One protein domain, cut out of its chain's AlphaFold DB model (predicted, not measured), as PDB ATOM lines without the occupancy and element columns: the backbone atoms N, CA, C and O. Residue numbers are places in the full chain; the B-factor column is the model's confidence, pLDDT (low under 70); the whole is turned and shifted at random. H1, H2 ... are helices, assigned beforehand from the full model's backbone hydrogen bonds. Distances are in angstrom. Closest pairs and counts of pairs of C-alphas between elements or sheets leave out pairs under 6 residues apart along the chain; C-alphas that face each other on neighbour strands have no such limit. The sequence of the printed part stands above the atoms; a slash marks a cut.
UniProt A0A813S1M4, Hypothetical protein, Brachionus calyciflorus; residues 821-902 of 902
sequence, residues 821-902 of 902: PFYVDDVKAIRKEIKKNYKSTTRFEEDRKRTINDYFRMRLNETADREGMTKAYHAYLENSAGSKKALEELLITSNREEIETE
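This is residues 821 to 902 of the 902 residues of the protein "Hypothetical protein" of Brachionus calyciflorus (UniProt A0A813S1M4). What is the main picture, from the first printed residue onward? An arm, residues 821 to 834 with most of H1, sticks out from a small helical body in which H2 and H4 pack together at 44 degrees, running the same way, and H3 folds back opposite to both. At the far end a tail, residues 895 to 902, also sticks out, and arm and tail make much of the length. What is it built of, and how large is it? The printed part has 82 residues with four named helices, H1, H2, H3 and H4 in that order, and no named strand, and its class is all helix. It is loose, with a radius of gyration of the C-alphas of 16.6 A and spans of 60 by 25 by 22 A.

How does the first helix meet the rest? H1, residues 826 to 839, is close to but not clearly touching H2, residues 842 to 857; their closest C-alphas, of Tyr 838 and Phe 844, are 6.5 A apart, at a steep tilt of 66 degrees. H1 is apart from H3, residues 867 to 877, and close to but not clearly touching H4, residues 881 to 897, with the C-alphas of Lys 839 and Ala 881 closest at 6.9 A. Which helices touch? H2 and H4 touch, at a steep tilt of 44 degrees, the same way, and their closest C-alphas are those of Arg 848 and Gly 882, 4.4 A apart. H3 and H4 form a helical hairpin and only just touch, with 3 pairs of C-alphas within 8 A, the closest those of Leu 877 and Ser 883 at 6.2 A; H4 touches H3 with residues 883 to 887 alone. How do the helix backbones run? In H2 and H3 every O i to N i+4 pair is within hydrogen-bond range; in H1 it is 9 of 10 and in H4 11 of 13.

Where do H1 and H2 run? H1 begins at C-alpha 826 (3.934, -94.489, -6.095) and is 20.2 A long, and H2 is 22.3 A long. Where do H3 and H4 run? H3 begins at C-alpha 867 (-29.694, -102.066, -27.586) and is 15.2 A long; H4, the longest helix by residues, is 25.0 A long and ends at C-alpha 897 (-27.044, -86.975, -39.571).

How far does it reach? The two C-alphas farthest apart are those of Pro 821 and Glu 902, 62.3 A, while the body without the stretches that stand free spans 32 by 18 by 18 A. Is the printed part whole, and how are the helices joined? It has no cut and no long link; the links H1 to H2 and H3 to H4 are tight, and H2 to H3 is short. Where is the model unsure? The mean pLDDT of the printed part is 72.6, and residues 821 to 822, 839 to 840, 863 to 870 and 893 to 902 are under 70.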
ATOM      1  N   PRO A 821      13.654 -98.730  -4.376       61.09
ATOM      2  CA  PRO A 821      12.548 -99.667  -4.187       61.09
ATOM      3  C   PRO A 821      11.203 -98.969  -4.435       61.09
ATOM      4  O   PRO A 821      11.097 -97.746  -4.376       61.09
ATOM      5  N   PHE A 822      10.182 -99.758  -4.756       63.28
ATOM      6  CA  PHE A 822       8.893 -99.280  -5.257       63.28
ATOM      7  C   PHE A 822       7.833 -99.405  -4.156       63.28
ATOM      8  O   PHE A 822       7.674-100.493  -3.594       63.28
ATOM      9  N   TYR A 823       7.091 -98.338  -3.853       72.94
ATOM     10  CA  TYR A 823       6.050 -98.347  -2.821       72.94
ATOM     11  C   TYR A 823       4.635 -98.296  -3.411       72.94
ATOM     12  O   TYR A 823       4.410 -97.936  -4.567       72.94
ATOM     13  N   VAL A 824       3.649 -98.683  -2.597       71.00
ATOM     14  CA  VAL A 824       2.234 -98.764  -3.010       71.00
ATOM     15  C   VAL A 824       1.659 -97.387  -3.372       71.00
ATOM     16  O   VAL A 824       0.841 -97.288  -4.286       71.00
ATOM     17  N   ASP A 825       2.112 -96.316  -2.720       74.50
ATOM     18  CA  ASP A 825       1.664 -94.949  -3.012       74.50
ATOM     19  C   ASP A 825       2.123 -94.468  -4.398       74.50
ATOM     20  O   ASP A 825       1.350 -93.843  -5.135       74.50
ATOM     21  N   ASP A 826       3.339 -94.850  -4.803       74.81
ATOM     22  CA  ASP A 826       3.934 -94.489  -6.095       74.81
ATOM     23  C   ASP A 826       3.088 -95.021  -7.265       74.81
ATOM     24  O   ASP A 826       2.973 -94.363  -8.302       74.81
ATOM     25  N   VAL A 827       2.397 -96.159  -7.083       74.44
ATOM     26  CA  VAL A 827       1.461 -96.746  -8.065       74.44
ATOM     27  C   VAL A 827       0.462 -95.705  -8.582       74.44
ATOM     28  O   VAL A 827       0.147 -95.697  -9.775       74.44
ATOM     29  N   LYS A 828      -0.045 -94.814  -7.718       76.75
ATOM     30  CA  LYS A 828      -1.039 -93.794  -8.099       76.75
ATOM     31  C   LYS A 828      -0.422 -92.727  -9.009       76.75
ATOM     32  O   LYS A 828      -1.018 -92.385 -10.033       76.75
ATOM     33  N   ALA A 829       0.781 -92.252  -8.683       75.06
ATOM     34  CA  ALA A 829       1.524 -91.297  -9.506       75.06
ATOM     35  C   ALA A 829       1.914 -91.909 -10.862       75.06
ATOM     36  O   ALA A 829       1.637 -91.328 -11.910       75.06
ATOM     37  N   ILE A 830       2.446 -93.131 -10.852       73.19
ATOM     38  CA  ILE A 830       2.911 -93.847 -12.047       73.19
ATOM     39  C   ILE A 830       1.738 -94.192 -12.975       73.19
ATOM     40  O   ILE A 830       1.827 -93.988 -14.184       73.19
ATOM     41  N   ARG A 831       0.584 -94.628 -12.443       75.62
ATOM     42  CA  ARG A 831      -0.642 -94.819 -13.248       75.62
ATOM     43  C   ARG A 831      -1.117 -93.510 -13.892       75.62
ATOM     44  O   ARG A 831      -1.607 -93.545 -15.020       75.62
ATOM     45  N   LYS A 832      -0.972 -92.364 -13.213       78.31
ATOM     46  CA  LYS A 832      -1.302 -91.034 -13.759       78.31
ATOM     47  C   LYS A 832      -0.320 -90.619 -14.862       78.31
ATOM     48  O   LYS A 832      -0.758 -90.125 -15.898       78.31
ATOM     49  N   GLU A 833       0.973 -90.879 -14.680       75.31
ATOM     50  CA  GLU A 833       2.017 -90.604 -15.674       75.31
ATOM     51  C   GLU A 833       1.864 -91.479 -16.929       75.31
ATOM     52  O   GLU A 833       1.801 -90.955 -18.039       75.31
ATOM     53  N   ILE A 834       1.679 -92.795 -16.773       73.12
ATOM     54  CA  ILE A 834       1.428 -93.726 -17.889       73.12
ATOM     55  C   ILE A 834       0.179 -93.302 -18.672       73.12
ATOM     56  O   ILE A 834       0.224 -93.241 -19.900       73.12
ATOM     57  N   LYS A 835      -0.921 -92.940 -17.990       72.56
ATOM     58  CA  LYS A 835      -2.139 -92.429 -18.648       72.56
ATOM     59  C   LYS A 835      -1.910 -91.101 -19.383       72.56
ATOM     60  O   LYS A 835      -2.516 -90.898 -20.433       72.56
ATOM     61  N   LYS A 836      -1.045 -90.213 -18.874       74.50
ATOM     62  CA  LYS A 836      -0.654 -88.966 -19.555       74.50
ATOM     63  C   LYS A 836       0.159 -89.266 -20.817       74.50
ATOM     64  O   LYS A 836      -0.225 -88.830 -21.896       74.50
ATOM     65  N   ASN A 837       1.221 -90.058 -20.685       70.44
ATOM     66  CA  ASN A 837       2.142 -90.392 -21.773       70.44
ATOM     67  C   ASN A 837       1.442 -91.200 -22.885       70.44
ATOM     68  O   ASN A 837       1.720 -91.004 -24.066       70.44
ATOM     69  N   TYR A 838       0.477 -92.060 -22.532       71.38
ATOM     70  CA  TYR A 838      -0.339 -92.797 -23.503       71.38
ATOM     71  C   TYR A 838      -1.134 -91.859 -24.422       71.38
ATOM     72  O   TYR A 838      -1.089 -92.030 -25.636       71.38
ATOM     73  N   LYS A 839      -1.800 -90.830 -23.868       67.94
ATOM     74  CA  LYS A 839      -2.597 -89.854 -24.642       67.94
ATOM     75  C   LYS A 839      -1.779 -89.027 -25.646       67.94
ATOM     76  O   LYS A 839      -2.371 -88.442 -26.543       67.94
ATOM     77  N   SER A 840      -0.453 -88.970 -25.503       67.44
ATOM     78  CA  SER A 840       0.461 -88.244 -26.398       67.44
ATOM     79  C   SER A 840       1.350 -89.161 -27.256       67.44
ATOM     80  O   SER A 840       2.378 -88.717 -27.757       67.44
ATOM     81  N   THR A 841       1.012 -90.448 -27.379       76.19
ATOM     82  CA  THR A 841       1.765 -91.432 -28.181       76.19
ATOM     83  C   THR A 841       1.007 -91.757 -29.471       76.19
ATOM     84  O   THR A 841      -0.219 -91.806 -29.445       76.19
ATOM     85  N   THR A 842       1.705 -92.071 -30.573       77.00
ATOM     86  CA  THR A 842       1.095 -92.506 -31.856       77.00
ATOM     87  C   THR A 842       0.045 -93.608 -31.667       77.00
ATOM     88  O   THR A 842      -1.025 -93.558 -32.264       77.00
ATOM     89  N   ARG A 843       0.301 -94.525 -30.726       73.94
ATOM     90  CA  ARG A 843      -0.598 -95.590 -30.263       73.94
ATOM     91  C   ARG A 843      -2.021 -95.125 -29.922       73.94
ATOM     92  O   ARG A 843      -2.962 -95.873 -30.142       73.94
ATOM     93  N   PHE A 844      -2.194 -93.906 -29.408       82.31
ATOM     94  CA  PHE A 844      -3.517 -93.328 -29.150       82.31
ATOM     95  C   PHE A 844      -4.283 -93.071 -30.455       82.31
ATOM     96  O   PHE A 844      -5.479 -93.343 -30.532       82.31
ATOM     97  N   GLU A 845      -3.601 -92.587 -31.496       81.56
ATOM     98  CA  GLU A 845      -4.189 -92.419 -32.825       81.56
ATOM     99  C   GLU A 845      -4.368 -93.745 -33.562       81.56
ATOM    100  O   GLU A 845      -5.342 -93.892 -34.295       81.56
ATOM    101  N   GLU A 846      -3.449 -94.696 -33.384       80.62
ATOM    102  CA  GLU A 846      -3.553 -96.058 -33.918       80.62
ATOM    103  C   GLU A 846      -4.802 -96.753 -33.356       80.62
ATOM    104  O   GLU A 846      -5.645 -97.205 -34.130       80.62
ATOM    105  N   ASP A 847      -4.982 -96.758 -32.028       79.62
ATOM    106  CA  ASP A 847      -6.162 -97.338 -31.373       79.62
ATOM    107  C   ASP A 847      -7.448 -96.556 -31.718       79.62
ATOM    108  O   ASP A 847      -8.485 -97.179 -31.951       79.62
ATOM    109  N   ARG A 848      -7.400 -95.217 -31.855       87.00
ATOM    110  CA  ARG A 848      -8.535 -94.405 -32.350       87.00
ATOM    111  C   ARG A 848      -8.935 -94.806 -33.776       87.00
ATOM    112  O   ARG A 848     -10.077 -95.198 -33.995       87.00
ATOM    113  N   LYS A 849      -8.004 -94.755 -34.739       84.38
ATOM    114  CA  LYS A 849      -8.236 -95.117 -36.155       84.38
ATOM    115  C   LYS A 849      -8.731 -96.558 -36.282       84.38
ATOM    116  O   LYS A 849      -9.664 -96.827 -37.032       84.38
ATOM    117  N   ARG A 850      -8.146 -97.477 -35.508       84.19
ATOM    118  CA  ARG A 850      -8.574 -98.876 -35.465       84.19
ATOM    119  C   ARG A 850      -9.991 -99.032 -34.911       84.19
ATOM    120  O   ARG A 850     -10.738 -99.828 -35.459       84.19
ATOM    121  N   THR A 851     -10.368 -98.282 -33.879       85.94
ATOM    122  CA  THR A 851     -11.730 -98.324 -33.310       85.94
ATOM    123  C   THR A 851     -12.769 -97.831 -34.307       85.94
ATOM    124  O   THR A 851     -13.812 -98.456 -34.430       85.94
ATOM    125  N   ILE A 852     -12.463 -96.771 -35.066       84.19
ATOM    126  CA  ILE A 852     -13.336 -96.283 -36.146       84.19
ATOM    127  C   ILE A 852     -13.540 -97.379 -37.206       84.19
ATOM    128  O   ILE A 852     -14.669 -97.655 -37.598       84.19
ATOM    129  N   ASN A 853     -12.467 -98.061 -37.622       82.56
ATOM    130  CA  ASN A 853     -12.573 -99.162 -38.584       82.56
ATOM    131  C   ASN A 853     -13.335-100.376 -38.010       82.56
ATOM    132  O   ASN A 853     -14.222-100.911 -38.665       82.56
ATOM    133  N   ASP A 854     -13.043-100.792 -36.772       79.44
ATOM    134  CA  ASP A 854     -13.764-101.888 -36.111       79.44
ATOM    135  C   ASP A 854     -15.266-101.556 -35.923       79.44
ATOM    136  O   ASP A 854     -16.090-102.444 -36.118       79.44
ATOM    137  N   TYR A 855     -15.640-100.297 -35.655       82.56
ATOM    138  CA  TYR A 855     -17.036 -99.842 -35.540       82.56
ATOM    139  C   TYR A 855     -17.829-100.024 -36.846       82.56
ATOM    140  O   TYR A 855     -18.869-100.686 -36.845       82.56
ATOM    141  N   PHE A 856     -17.312 -99.522 -37.976       81.94
ATOM    142  CA  PHE A 856     -17.959 -99.694 -39.287       81.94
ATOM    143  C   PHE A 856     -17.905-101.147 -39.781       81.94
ATOM    144  O   PHE A 856     -18.889-101.658 -40.312       81.94
ATOM    145  N   ARG A 857     -16.805-101.872 -39.533       78.44
ATOM    146  CA  ARG A 857     -16.690-103.313 -39.836       78.44
ATOM    147  C   ARG A 857     -17.717-104.158 -39.074       78.44
ATOM    148  O   ARG A 857     -18.116-105.215 -39.555       78.44
ATOM    149  N   MET A 858     -18.140-103.697 -37.899       73.56
ATOM    150  CA  MET A 858     -19.189-104.306 -37.076       73.56
ATOM    151  C   MET A 858     -20.592-103.744 -37.366       73.56
ATOM    152  O   MET A 858     -21.542-104.170 -36.711       73.56
ATOM    153  N   ARG A 859     -20.736-102.843 -38.355       74.69
ATOM    154  CA  ARG A 859     -21.995-102.202 -38.782       74.69
ATOM    155  C   ARG A 859     -22.762-101.522 -37.643       74.69
ATOM    156  O   ARG A 859     -23.988-101.508 -37.637       74.69
ATOM    157  N   LEU A 860     -22.055-100.943 -36.669       73.62
ATOM    158  CA  LEU A 860     -22.690-100.308 -35.504       73.62
ATOM    159  C   LEU A 860     -23.490 -99.038 -35.856       73.62
ATOM    160  O   LEU A 860     -24.336 -98.612 -35.080       73.62
ATOM    161  N   ASN A 861     -23.265 -98.490 -37.051       75.56
ATOM    162  CA  ASN A 861     -24.074 -97.454 -37.696       75.56
ATOM    163  C   ASN A 861     -25.406 -97.974 -38.288       75.56
ATOM    164  O   ASN A 861     -26.265 -97.172 -38.625       75.56
ATOM    165  N   GLU A 862     -25.579 -99.291 -38.449       70.81
ATOM    166  CA  GLU A 862     -26.786 -99.924 -39.017       70.81
ATOM    167  C   GLU A 862     -27.614-100.677 -37.951       70.81
ATOM    168  O   GLU A 862     -28.723-101.137 -38.223       70.81
ATOM    169  N   THR A 863     -27.096-100.848 -36.727       63.75
ATOM    170  CA  THR A 863     -27.732-101.652 -35.666       63.75
ATOM    171  C   THR A 863     -28.790-100.883 -34.867       63.75
ATOM    172  O   THR A 863     -28.583-100.601 -33.686       63.75
ATOM    173  N   ALA A 864     -29.938-100.597 -35.486       52.78
ATOM    174  CA  ALA A 864     -31.063 -99.910 -34.839       52.78
ATOM    175  C   ALA A 864     -31.681-100.695 -33.654       52.78
ATOM    176  O   ALA A 864     -31.788-100.179 -32.546       52.78
ATOM    177  N   ASP A 865     -32.033-101.973 -33.851       55.38
ATOM    178  CA  ASP A 865     -32.992-102.683 -32.976       55.38
ATOM    179  C   ASP A 865     -32.388-103.614 -31.899       55.38
ATOM    180  O   ASP A 865     -33.058-104.530 -31.414       55.38
ATOM    181  N   ARG A 866     -31.106-103.474 -31.525       65.75
ATOM    182  CA  ARG A 866     -30.463-104.384 -30.541       65.75
ATOM    183  C   ARG A 866     -29.615-103.678 -29.491       65.75
ATOM    184  O   ARG A 866     -28.429-103.964 -29.341       65.75
ATOM    185  N   GLU A 867     -30.272-102.843 -28.692       63.38
ATOM    186  CA  GLU A 867     -29.694-102.066 -27.586       63.38
ATOM    187  C   GLU A 867     -28.687-102.857 -26.713       63.38
ATOM    188  O   GLU A 867     -27.594-102.369 -26.427       63.38
ATOM    189  N   GLY A 868     -28.998-104.108 -26.347       67.31
ATOM    190  CA  GLY A 868     -28.099-104.976 -25.568       67.31
ATOM    191  C   GLY A 868     -26.810-105.388 -26.300       67.31
ATOM    192  O   GLY A 868     -25.740-105.419 -25.689       67.31
ATOM    193  N   MET A 869     -26.877-105.640 -27.612       66.31
ATOM    194  CA  MET A 869     -25.690-105.924 -28.433       66.31
ATOM    195  C   MET A 869     -24.851-104.661 -28.623       66.31
ATOM    196  O   MET A 869     -23.632-104.708 -28.473       66.31
ATOM    197  N   THR A 870     -25.499-103.524 -28.886       67.56
ATOM    198  CA  THR A 870     -24.842-102.218 -29.023       67.56
ATOM    199  C   THR A 870     -24.082-101.866 -27.740       67.56
ATOM    200  O   THR A 870     -22.883-101.588 -27.798       67.56
ATOM    201  N   LYS A 871     -24.703-102.019 -26.558       74.88
ATOM    202  CA  LYS A 871     -24.044-101.874 -25.242       74.88
ATOM    203  C   LYS A 871     -22.835-102.807 -25.075       74.88
ATOM    204  O   LYS A 871     -21.770-102.350 -24.662       74.88
ATOM    205  N   ALA A 872     -22.960-104.089 -25.432       71.38
ATOM    206  CA  ALA A 872     -21.853-105.049 -25.354       71.38
ATOM    207  C   ALA A 872     -20.679-104.681 -26.285       71.38
ATOM    208  O   ALA A 872     -19.512-104.795 -25.899       71.38
ATOM    209  N   TYR A 873     -20.969-104.190 -27.491       73.38
ATOM    210  CA  TYR A 873     -19.952-103.751 -28.443       73.38
ATOM    211  C   TYR A 873     -19.288-102.425 -28.043       73.38
ATOM    212  O   TYR A 873     -18.065-102.322 -28.158       73.38
ATOM    213  N   HIS A 874     -20.020-101.457 -27.480       75.12
ATOM    214  CA  HIS A 874     -19.409-100.271 -26.862       75.12
ATOM    215  C   HIS A 874     -18.471-100.662 -25.713       75.12
ATOM    216  O   HIS A 874     -17.314-100.248 -25.716       75.12
ATOM    217  N   ALA A 875     -18.898-101.541 -24.798       76.88
ATOM    218  CA  ALA A 875     -18.050-102.026 -23.704       76.88
ATOM    219  C   ALA A 875     -16.771-102.736 -24.200       76.88
ATOM    220  O   ALA A 875     -15.694-102.563 -23.624       76.88
ATOM    221  N   TYR A 876     -16.853-103.494 -25.299       75.38
ATOM    222  CA  TYR A 876     -15.687-104.102 -25.950       75.38
ATOM    223  C   TYR A 876     -14.745-103.061 -26.588       75.38
ATOM    224  O   TYR A 876     -13.521-103.193 -26.497       75.38
ATOM    225  N   LEU A 877     -15.283-102.004 -27.200       77.88
ATOM    226  CA  LEU A 877     -14.489-100.960 -27.853       77.88
ATOM    227  C   LEU A 877     -13.913 -99.926 -26.864       77.88
ATOM    228  O   LEU A 877     -12.800 -99.453 -27.072       77.88
ATOM    229  N   GLU A 878     -14.569 -99.617 -25.743       78.38
ATOM    230  CA  GLU A 878     -14.171 -98.572 -24.771       78.38
ATOM    231  C   GLU A 878     -12.870 -98.828 -23.974       78.38
ATOM    232  O   GLU A 878     -12.467 -98.007 -23.143       78.38
ATOM    233  N   ASN A 879     -12.165 -99.927 -24.239       78.81
ATOM    234  CA  ASN A 879     -10.987-100.388 -23.491       78.81
ATOM    235  C   ASN A 879      -9.747 -99.457 -23.513       78.81
ATOM    236  O   ASN A 879      -8.754 -99.748 -22.842       78.81
ATOM    237  N   SER A 880      -9.759 -98.341 -24.249       81.38
ATOM    238  CA  SER A 880      -8.636 -97.397 -24.318       81.38
ATOM    239  C   SER A 880      -9.079 -95.929 -24.348       81.38
ATOM    240  O   SER A 880     -10.216 -95.592 -24.664       81.38
ATOM    241  N   ALA A 881      -8.142 -95.017 -24.071       81.81
ATOM    242  CA  ALA A 881      -8.412 -93.583 -24.189       81.81
ATOM    243  C   ALA A 881      -8.590 -93.117 -25.651       81.81
ATOM    244  O   ALA A 881      -9.278 -92.126 -25.877       81.81
ATOM    245  N   GLY A 882      -7.965 -93.797 -26.624       84.12
ATOM    246  CA  GLY A 882      -8.104 -93.471 -28.049       84.12
ATOM    247  C   GLY A 882      -9.422 -93.979 -28.632       84.12
ATOM    248  O   GLY A 882     -10.058 -93.293 -29.427       84.12
ATOM    249  N   SER A 883      -9.866 -95.149 -28.172       83.81
ATOM    250  CA  SER A 883     -11.121 -95.774 -28.586       83.81
ATOM    251  C   SER A 883     -12.354 -95.099 -27.984       83.81
ATOM    252  O   SER A 883     -13.323 -94.888 -28.704       83.81
ATOM    253  N   LYS A 884     -12.297 -94.633 -26.726       85.44
ATOM    254  CA  LYS A 884     -13.329 -93.734 -26.169       85.44
ATOM    255  C   LYS A 884     -13.511 -92.477 -27.026       85.44
ATOM    256  O   LYS A 884     -14.626 -92.205 -27.451       85.44
ATOM    257  N   LYS A 885     -12.416 -91.797 -27.394       86.56
ATOM    258  CA  LYS A 885     -12.475 -90.629 -28.289       86.56
ATOM    259  C   LYS A 885     -13.054 -90.962 -29.676       86.56
ATOM    260  O   LYS A 885     -13.784 -90.149 -30.226       86.56
ATOM    261  N   ALA A 886     -12.752 -92.135 -30.238       85.38
ATOM    262  CA  ALA A 886     -13.367 -92.574 -31.495       85.38
ATOM    263  C   ALA A 886     -14.893 -92.724 -31.376       85.38
ATOM    264  O   ALA A 886     -15.616 -92.277 -32.258       85.38
ATOM    265  N   LEU A 887     -15.379 -93.334 -30.291       84.19
ATOM    266  CA  LEU A 887     -16.813 -93.519 -30.055       84.19
ATOM    267  C   LEU A 887     -17.525 -92.191 -29.767       84.19
ATOM    268  O   LEU A 887     -18.605 -91.972 -30.300       84.19
ATOM    269  N   GLU A 888     -16.906 -91.292 -28.995       85.12
ATOM    270  CA  GLU A 888     -17.392 -89.919 -28.783       85.12
ATOM    271  C   GLU A 888     -17.597 -89.193 -30.126       85.12
ATOM    272  O   GLU A 888     -18.660 -88.633 -30.370       85.12
ATOM    273  N   GLU A 889     -16.610 -89.246 -31.026       84.25
ATOM    274  CA  GLU A 889     -16.690 -88.623 -32.355       84.25
ATOM    275  C   GLU A 889     -17.766 -89.260 -33.252       84.25
ATOM    276  O   GLU A 889     -18.475 -88.531 -33.943       84.25
ATOM    277  N   LEU A 890     -17.913 -90.590 -33.224       82.12
ATOM    278  CA  LEU A 890     -18.883 -91.324 -34.048       82.12
ATOM    279  C   LEU A 890     -20.334 -91.108 -33.594       82.12
ATOM    280  O   LEU A 890     -21.213 -90.889 -34.427       82.12
ATOM    281  N   LEU A 891     -20.582 -91.093 -32.282       76.81
ATOM    282  CA  LEU A 891     -21.900 -90.778 -31.720       76.81
ATOM    283  C   LEU A 891     -22.294 -89.316 -32.003       76.81
ATOM    284  O   LEU A 891     -23.455 -89.030 -32.280       76.81
ATOM    285  N   ILE A 892     -21.324 -88.392 -32.011       74.25
ATOM    286  CA  ILE A 892     -21.553 -86.997 -32.422       74.25
ATOM    287  C   ILE A 892     -21.907 -86.888 -33.917       74.25
ATOM    288  O   ILE A 892     -22.663 -85.987 -34.277       74.25
ATOM    289  N   THR A 893     -21.402 -87.771 -34.789       61.34
ATOM    290  CA  THR A 893     -21.819 -87.792 -36.204       61.34
ATOM    291  C   THR A 893     -23.213 -88.385 -36.409       61.34
ATOM    292  O   THR A 893     -24.006 -87.758 -37.100       61.34
ATOM    293  N   SER A 894     -23.566 -89.505 -35.765       60.06
ATOM    294  CA  SER A 894     -24.906 -90.103 -35.914       60.06
ATOM    295  C   SER A 894     -26.018 -89.153 -35.462       60.06
ATOM    296  O   SER A 894     -26.921 -88.856 -36.238       60.06
ATOM    297  N   ASN A 895     -25.874 -88.548 -34.276       56.81
ATOM    298  CA  ASN A 895     -26.820 -87.553 -33.752       56.81
ATOM    299  C   ASN A 895     -26.901 -86.264 -34.598       56.81
ATOM    300  O   ASN A 895     -27.705 -85.384 -34.301       56.81
ATOM    301  N   ARG A 896     -26.020 -86.091 -35.590       49.78
ATOM    302  CA  ARG A 896     -26.005 -84.940 -36.497       49.78
ATOM    303  C   ARG A 896     -26.611 -85.273 -37.855       49.78
ATOM    304  O   ARG A 896     -27.293 -84.424 -38.413       49.78
ATOM    305  N   GLU A 897     -26.388 -86.484 -38.357       50.78
ATOM    306  CA  GLU A 897     -27.044 -86.975 -39.571       50.78
ATOM    307  C   GLU A 897     -28.566 -87.054 -39.368       50.78
ATOM    308  O   GLU A 897     -29.297 -86.599 -40.238       50.78
ATOM    309  N   GLU A 898     -29.044 -87.478 -38.190       48.28
ATOM    310  CA  GLU A 898     -30.477 -87.432 -37.840       48.28
ATOM    311  C   GLU A 898     -31.054 -86.000 -37.922       48.28
ATOM    312  O   GLU A 898     -32.082 -85.782 -38.562       48.28
ATOM    313  N   ILE A 899     -30.353 -85.004 -37.361       48.25
ATOM    314  CA  ILE A 899     -30.777 -83.587 -37.344       48.25
ATOM    315  C   ILE A 899     -30.704 -82.925 -38.734       48.25
ATOM    316  O   ILE A 899     -31.395 -81.941 -38.979       48.25
ATOM    317  N   GLU A 900     -29.887 -83.441 -39.654       43.41
ATOM    318  CA  GLU A 900     -29.840 -82.986 -41.052       43.41
ATOM    319  C   GLU A 900     -30.842 -83.766 -41.952       43.41
ATOM    320  O   GLU A 900     -30.869 -83.551 -43.166       43.41
ATOM    321  N   THR A 901     -31.700 -84.626 -41.364       43.50
ATOM    322  CA  THR A 901     -32.804 -85.348 -42.041       43.50
ATOM    323  C   THR A 901     -34.229 -85.003 -41.565       43.50
ATOM    324  O   THR A 901     -35.182 -85.510 -42.162       43.50
ATOM    325  N   GLU A 902     -34.386 -84.130 -40.559       36.12
ATOM    326  CA  GLU A 902     -35.668 -83.492 -40.166       36.12
ATOM    327  C   GLU A 902     -35.867 -82.105 -40.818       36.12
ATOM    328  O   GLU A 902     -37.030 -81.800 -41.178       36.12
TER     329      GLU A 902